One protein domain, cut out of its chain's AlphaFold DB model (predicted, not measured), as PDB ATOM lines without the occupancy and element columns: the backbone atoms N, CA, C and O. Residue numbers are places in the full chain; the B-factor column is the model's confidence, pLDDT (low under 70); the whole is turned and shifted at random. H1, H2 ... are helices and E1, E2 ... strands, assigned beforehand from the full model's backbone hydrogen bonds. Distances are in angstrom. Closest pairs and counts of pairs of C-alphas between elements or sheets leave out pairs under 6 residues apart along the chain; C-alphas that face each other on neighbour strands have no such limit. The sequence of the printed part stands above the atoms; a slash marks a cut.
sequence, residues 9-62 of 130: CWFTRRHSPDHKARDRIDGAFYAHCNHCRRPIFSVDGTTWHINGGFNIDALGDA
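AT A GLANCE: This is residues 9 to 62 of the 130 residues of an uncharacterized protein of Novosphingobium sp. SCN 63-17 (UniProt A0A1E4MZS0). With little regular structure, this is a small two-stranded hairpin, E1 and E2, in a body of loops, with short helices H1 and H2 at the two ends of the printed part, far from each other. Short pairings tie the long loops to both strands. The 54 printed residues run H1, E1, E2, H2, the sheet antiparallel, the class mixed, with 20 residues in named elements. The whole is compact, radius of gyration of the C-alphas 10.6 A, spanning 29 by 28 by 17 A.

HOW THE PARTS SIT: H1, residues 9 to 12, is apart from E2, residues 39 to 42, and from H2, residues 56 to 62. E1, residues 28 to 32, is antiparallel to E2 at 148 degrees, with N 31 and O 40 3.0 A apart, within hydrogen-bond range. Residues 24 to 25 pair antiparallel with 28 to 29 of E1, and 49 to 50 with 40 to 41 of E2. E1 and H2 are apart. In H2 every O i to N i+4 pair is within hydrogen-bond range; H1 is too short for one.

IN THESE COORDINATES: H1 begins at C-alpha 9 (12.362, 30.887, -12.006) and measures 5.1 A, E1 13.5 A, E2 10.8 A and H2 9.6 A, ending at C-alpha 62 (9.474, 9.632, 1.169).

THE WHOLE: C-alphas 11 and 26 are farthest apart, 29.9 A. The printed part has no cut. The links H1 to E1 and E2 to H2 are long. Residues 54 to 62 have pLDDT under 70.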
ATOM      1  N   CYS A   9      12.434  32.211 -12.639       88.19
ATOM      2  CA  CYS A   9      12.362  30.887 -12.006       88.19
ATOM      3  C   CYS A   9      11.287  29.959 -12.601       88.19
ATOM      4  O   CYS A   9      11.400  28.745 -12.480       88.19
ATOM      5  N   TRP A  10      10.256  30.507 -13.247       84.25
ATOM      6  CA  TRP A  10       9.237  29.746 -13.967       84.25
ATOM      7  C   TRP A  10       9.820  29.095 -15.227       84.25
ATOM      8  O   TRP A  10       9.601  27.909 -15.459       84.25
ATOM      9  N   PHE A  11      10.625  29.838 -15.994       83.12
ATOM     10  CA  PHE A  11      11.271  29.328 -17.208       83.12
ATOM     11  C   PHE A  11      12.385  28.329 -16.894       83.12
ATOM     12  O   PHE A  11      12.473  27.278 -17.520       83.12
ATOM     13  N   THR A  12      13.235  28.635 -15.911       86.75
ATOM     14  CA  THR A  12      14.368  27.768 -15.550       86.75
ATOM     15  C   THR A  12      13.965  26.590 -14.670       86.75
ATOM     16  O   THR A  12      14.776  25.690 -14.462       86.75
ATOM     17  N   ARG A  13      12.745  26.617 -14.111       85.12
ATOM     18  CA  ARG A  13      12.280  25.727 -13.034       85.12
ATOM     19  C   ARG A  13      13.225  25.693 -11.827       85.12
ATOM     20  O   ARG A  13      13.258  24.712 -11.093       85.12
ATOM     21  N   ARG A  14      14.018  26.751 -11.627       87.81
ATOM     22  CA  ARG A  14      15.003  26.850 -10.546       87.81
ATOM     23  C   ARG A  14      14.782  28.120  -9.748       87.81
ATOM     24  O   ARG A  14      14.783  29.224 -10.300       87.81
ATOM     25  N   HIS A  15      14.633  27.956  -8.440       91.19
ATOM     26  CA  HIS A  15      14.671  29.068  -7.506       91.19
ATOM     27  C   HIS A  15      16.115  29.355  -7.102       91.19
ATOM     28  O   HIS A  15      16.924  28.448  -6.940       91.19
ATOM     29  N   SER A  16      16.427  30.639  -6.960       93.44
ATOM     30  CA  SER A  16      17.712  31.123  -6.463       93.44
ATOM     31  C   SER A  16      17.453  32.024  -5.259       93.44
ATOM     32  O   SER A  16      16.531  32.848  -5.349       93.44
ATOM     33  N   PRO A  17      18.188  31.866  -4.146       94.38
ATOM     34  CA  PRO A  17      18.009  32.690  -2.962       94.38
ATOM     35  C   PRO A  17      18.493  34.121  -3.210       94.38
ATOM     36  O   PRO A  17      19.455  34.361  -3.936       94.38
ATOM     37  N   ASP A  18      17.803  35.090  -2.616       93.50
ATOM     38  CA  ASP A  18      18.157  36.512  -2.691       93.50
ATOM     39  C   ASP A  18      19.374  36.888  -1.831       93.50
ATOM     40  O   ASP A  18      19.949  37.962  -1.996       93.50
ATOM     41  N   HIS A  19      19.804  35.991  -0.949       87.56
ATOM     42  CA  HIS A  19      21.021  36.116  -0.162       87.56
ATOM     43  C   HIS A  19      21.663  34.745   0.055       87.56
ATOM     44  O   HIS A  19      21.032  33.698  -0.081       87.56
ATOM     45  N   LYS A  20      22.945  34.738   0.428       84.75
ATOM     46  CA  LYS A  20      23.615  33.506   0.842       84.75
ATOM     47  C   LYS A  20      23.070  33.092   2.210       84.75
ATOM     48  O   LYS A  20      23.361  33.771   3.195       84.75
ATOM     49  N   ALA A  21      22.303  32.007   2.264       78.75
ATOM     50  CA  ALA A  21      21.838  31.455   3.531       78.75
ATOM     51  C   ALA A  21      23.033  30.968   4.360       78.75
ATOM     52  O   ALA A  21      23.936  30.308   3.838       78.75
ATOM     53  N   ARG A  22      23.071  31.378   5.628       77.88
ATOM     54  CA  ARG A  22      24.183  31.099   6.550       77.88
ATOM     55  C   ARG A  22      23.785  30.078   7.600       77.88
ATOM     56  O   ARG A  22      24.524  29.124   7.816       77.88
ATOM     57  N   ASP A  23      22.595  30.249   8.160       82.94
ATOM     58  CA  ASP A  23      22.109  29.434   9.263       82.94
ATOM     59  C   ASP A  23      21.062  28.432   8.775       82.94
ATOM     60  O   ASP A  23      20.258  28.725   7.883       82.94
ATOM     61  N   ARG A  24      21.095  27.234   9.366       84.12
ATOM     62  CA  ARG A  24      20.054  26.220   9.193       84.12
ATOM     63  C   ARG A  24      19.064  26.321  10.344       84.12
ATOM     64  O   ARG A  24      19.473  26.438  11.495       84.12
ATOM     65  N   ILE A  25      17.784  26.220  10.024       81.62
ATOM     66  CA  ILE A  25      16.689  26.085  10.982       81.62
ATOM     67  C   ILE A  25      16.081  24.711  10.711       81.62
ATOM     68  O   ILE A  25      15.783  24.402   9.559       81.62
ATOM     69  N   ASP A  26      16.001  23.858  11.732       79.62
ATOM     70  CA  ASP A  26      15.459  22.493  11.622       79.62
ATOM     71  C   ASP A  26      16.058  21.680  10.455       79.62
ATOM     72  O   ASP A  26      15.375  20.981   9.713       79.62
ATOM     73  N   GLY A  27      17.372  21.819  10.248       80.19
ATOM     74  CA  GLY A  27      18.118  21.085   9.220       80.19
ATOM     75  C   GLY A  27      18.100  21.696   7.812       80.19
ATOM     76  O   GLY A  27      18.890  21.259   6.972       80.19
ATOM     77  N   ALA A  28      17.309  22.746   7.563       86.75
ATOM     78  CA  ALA A  28      17.186  23.395   6.257       86.75
ATOM     79  C   ALA A  28      17.592  24.879   6.267       86.75
ATOM     80  O   ALA A  28      17.469  25.595   7.257       86.75
ATOM     81  N   PHE A  29      18.072  25.362   5.126       90.38
ATOM     82  CA  PHE A  29      18.261  26.777   4.834       90.38
ATOM     83  C   PHE A  29      16.955  27.392   4.337       90.38
ATOM     84  O   PHE A  29      16.253  26.775   3.540       90.38
ATOM     85  N   TYR A  30      16.678  28.637   4.722       91.75
ATOM     86  CA  TYR A  30      15.497  29.385   4.288       91.75
ATOM     87  C   TYR A  30      15.894  30.722   3.666       91.75
ATOM     88  O   TYR A  30      16.838  31.370   4.113       91.75
ATOM     89  N   ALA A  31      15.173  31.139   2.625       94.06
ATOM     90  CA  ALA A  31      15.374  32.420   1.954       94.06
ATOM     91  C   ALA A  31      14.112  32.848   1.188       94.06
ATOM     92  O   ALA A  31      13.089  32.160   1.204       94.06
ATOM     93  N   HIS A  32      14.188  33.970   0.470       93.25
ATOM     94  CA  HIS A  32      13.208  34.311  -0.558       93.25
ATOM     95  C   HIS A  32      13.830  34.150  -1.941       93.25
ATOM     96  O   HIS A  32      15.017  34.394  -2.147       93.25
ATOM     97  N   CYS A  33      13.025  33.751  -2.924       92.75
ATOM     98  CA  CYS A  33      13.518  33.648  -4.288       92.75
ATOM     99  C   CYS A  33      13.819  35.036  -4.869       92.75
ATOM    100  O   CYS A  33      12.970  35.927  -4.832       92.75
ATOM    101  N   ASN A  34      14.980  35.195  -5.501       93.50
ATOM    102  CA  ASN A  34      15.373  36.428  -6.177       93.50
ATOM    103  C   ASN A  34      14.418  36.816  -7.330       93.50
ATOM    104  O   ASN A  34      14.257  37.988  -7.644       93.50
ATOM    105  N   HIS A  35      13.748  35.833  -7.944       91.25
ATOM    106  CA  HIS A  35      12.882  36.054  -9.107       91.25
ATOM    107  C   HIS A  35      11.410  36.253  -8.737       91.25
ATOM    108  O   HIS A  35      10.810  37.246  -9.130       91.25
ATOM    109  N   CYS A  36      10.817  35.313  -7.995       90.06
ATOM    110  CA  CYS A  36       9.388  35.355  -7.660       90.06
ATOM    111  C   CYS A  36       9.079  35.894  -6.265       90.06
ATOM    112  O   CYS A  36       7.908  35.985  -5.908       90.06
ATOM    113  N   ARG A  37      10.108  36.199  -5.464       91.38
ATOM    114  CA  ARG A  37       9.991  36.691  -4.081       91.38
ATOM    115  C   ARG A  37       9.196  35.773  -3.143       91.38
ATOM    116  O   ARG A  37       8.893  36.173  -2.026       91.38
ATOM    117  N   ARG A  38       8.877  34.541  -3.558       90.56
ATOM    118  CA  ARG A  38       8.234  33.539  -2.698       90.56
ATOM    119  C   ARG A  38       9.237  32.999  -1.674       90.56
ATOM    120  O   ARG A  38      10.417  32.884  -2.019       90.56
ATOM    121  N   PRO A  39       8.778  32.626  -0.468       92.31
ATOM    122  CA  PRO A  39       9.585  31.874   0.484       92.31
ATOM    123  C   PRO A  39      10.067  30.554  -0.130       92.31
ATOM    124  O   PRO A  39       9.292  29.845  -0.779       92.31
ATOM    125  N   ILE A  40      11.343  30.234   0.064       92.44
ATOM    126  CA  ILE A  40      11.998  29.018  -0.424       92.44
ATOM    127  C   ILE A  40      12.859  28.391   0.675       92.44
ATOM    128  O   ILE A  40      13.295  29.085   1.594       92.44
ATOM    129  N   PHE A  41      13.121  27.093   0.563       91.81
ATOM    130  CA  PHE A  41      14.018  26.362   1.451       91.81
ATOM    131  C   PHE A  41      14.932  25.408   0.676       91.81
ATOM    132  O   PHE A  41      14.648  25.060  -0.473       91.81
ATOM    133  N   SER A  42      16.030  24.998   1.302       88.19
ATOM    134  CA  SER A  42      16.999  24.052   0.754       88.19
ATOM    135  C   SER A  42      17.622  23.223   1.872       88.19
ATOM    136  O   SER A  42      18.028  23.775   2.888       88.19
ATOM    137  N   VAL A  43      17.733  21.909   1.694       85.25
ATOM    138  CA  VAL A  43      18.337  21.005   2.696       85.25
ATOM    139  C   VAL A  43      19.863  20.919   2.551       85.25
ATOM    140  O   VAL A  43      20.587  20.684   3.520       85.25
ATOM    141  N   ASP A  44      20.369  21.140   1.339       83.94
ATOM    142  CA  ASP A  44      21.781  21.005   0.967       83.94
ATOM    143  C   ASP A  44      22.466  22.354   0.672       83.94
ATOM    144  O   ASP A  44      23.691  22.436   0.616       83.94
ATOM    145  N   GLY A  45      21.685  23.425   0.526       85.75
ATOM    146  CA  GLY A  45      22.140  24.760   0.145       85.75
ATOM    147  C   GLY A  45      22.337  24.947  -1.364       85.75
ATOM    148  O   GLY A  45      22.695  26.047  -1.791       85.75
ATOM    149  N   THR A  46      22.096  23.913  -2.177       85.00
ATOM    150  CA  THR A  46      22.312  23.932  -3.632       85.00
ATOM    151  C   THR A  46      20.996  23.942  -4.399       85.00
ATOM    152  O   THR A  46      20.831  24.746  -5.322       85.00
ATOM    153  N   THR A  47      20.032  23.123  -3.976       86.31
ATOM    154  CA  THR A  47      18.726  22.990  -4.628       86.31
ATOM    155  C   THR A  47      17.653  23.627  -3.762       86.31
ATOM    156  O   THR A  47      17.525  23.318  -2.578       86.31
ATOM    157  N   TRP A  48      16.894  24.557  -4.344       90.12
ATOM    158  CA  TRP A  48      15.942  25.396  -3.621       90.12
ATOM    159  C   TRP A  48      14.508  25.161  -4.092       90.12
ATOM    160  O   TRP A  48      14.204  25.278  -5.282       90.12
ATOM    161  N   HIS A  49      13.615  24.913  -3.138       88.62
ATOM    162  CA  HIS A  49      12.204  24.604  -3.360       88.62
ATOM    163  C   HIS A  49      11.315  25.659  -2.708       88.62
ATOM    164  O   HIS A  49      11.710  26.299  -1.740       88.62
ATOM    165  N   ILE A  50      10.096  25.845  -3.212       90.12
ATOM    166  CA  ILE A  50       9.116  26.736  -2.580       90.12
ATOM    167  C   ILE A  50       8.746  26.191  -1.199       90.12
ATOM    168  O   ILE A  50       8.357  25.032  -1.072       90.12
ATOM    169  N   ASN A  51       8.818  27.042  -0.176       85.75
ATOM    170  CA  ASN A  51       8.341  26.705   1.159       85.75
ATOM    171  C   ASN A  51       6.803  26.632   1.142       85.75
ATOM    172  O   ASN A  51       6.138  27.566   0.684       85.75
ATOM    173  N   GLY A  52       6.253  25.488   1.554       77.00
ATOM    174  CA  GLY A  52       4.844  25.131   1.348       77.00
ATOM    175  C   GLY A  52       4.492  24.749  -0.098       77.00
ATOM    176  O   GLY A  52       3.317  24.672  -0.447       77.00
ATOM    177  N   GLY A  53       5.491  24.559  -0.966       72.44
ATOM    178  CA  GLY A  53       5.319  24.020  -2.314       72.44
ATOM    179  C   GLY A  53       5.450  22.497  -2.346       72.44
ATOM    180  O   GLY A  53       6.007  21.885  -1.441       72.44
ATOM    181  N   PHE A  54       4.958  21.885  -3.421       66.19
ATOM    182  CA  PHE A  54       5.122  20.452  -3.654       66.19
ATOM    183  C   PHE A  54       6.574  20.147  -4.051       66.19
ATOM    184  O   PHE A  54       7.037  20.609  -5.097       66.19
ATOM    185  N   ASN A  55       7.299  19.403  -3.214       66.00
ATOM    186  CA  ASN A  55       8.673  18.984  -3.483       66.00
ATOM    187  C   ASN A  55       8.682  17.531  -3.989       66.00
ATOM    188  O   ASN A  55       8.499  16.603  -3.207       66.00
ATOM    189  N   ILE A  56       8.879  17.352  -5.300       62.16
ATOM    190  CA  ILE A  56       8.925  16.028  -5.946       62.16
ATOM    191  C   ILE A  56      10.131  15.214  -5.469       62.16
ATOM    192  O   ILE A  56      10.009  14.001  -5.341       62.16
ATOM    193  N   ASP A  57      11.260  15.856  -5.170       59.75
ATOM    194  CA  ASP A  57      12.471  15.155  -4.736       59.75
ATOM    195  C   ASP A  57      12.291  14.618  -3.309       59.75
ATOM    196  O   ASP A  57      12.496  13.433  -3.061       59.75
ATOM    197  N   ALA A  58      11.749  15.443  -2.404       58.66
ATOM    198  CA  ALA A  58      11.361  14.984  -1.067       58.66
ATOM    199  C   ALA A  58      10.261  13.908  -1.113       58.66
ATOM    200  O   ALA A  58      10.243  13.005  -0.280       58.66
ATOM    201  N   LEU A  59       9.348  13.976  -2.092       59.06
ATOM    202  CA  LEU A  59       8.366  12.919  -2.319       59.06
ATOM    203  C   LEU A  59       9.025  11.633  -2.824       59.06
ATOM    204  O   LEU A  59       8.596  10.564  -2.420       59.06
ATOM    205  N   GLY A  60      10.035  11.715  -3.690       60.34
ATOM    206  CA  GLY A  60      10.779  10.555  -4.180       60.34
ATOM    207  C   GLY A  60      11.480   9.814  -3.045       60.34
ATOM    208  O   GLY A  60      11.387   8.589  -2.968       60.34
ATOM    209  N   ASP A  61      12.079  10.552  -2.112       55.75
ATOM    210  CA  ASP A  61      12.708   9.974  -0.923       55.75
ATOM    211  C   ASP A  61      11.662   9.400   0.049       55.75
ATOM    212  O   ASP A  61      11.785   8.254   0.480       55.75
ATOM    213  N   ALA A  62      10.571  10.125   0.326       54.56
ATOM    214  CA  ALA A  62       9.474   9.632   1.169       54.56
ATOM    215  C   ALA A  62       8.713   8.442   0.548       54.56
ATOM    216  O   ALA A  62       8.192   7.588   1.260       54.56
TER     217      ALA A  62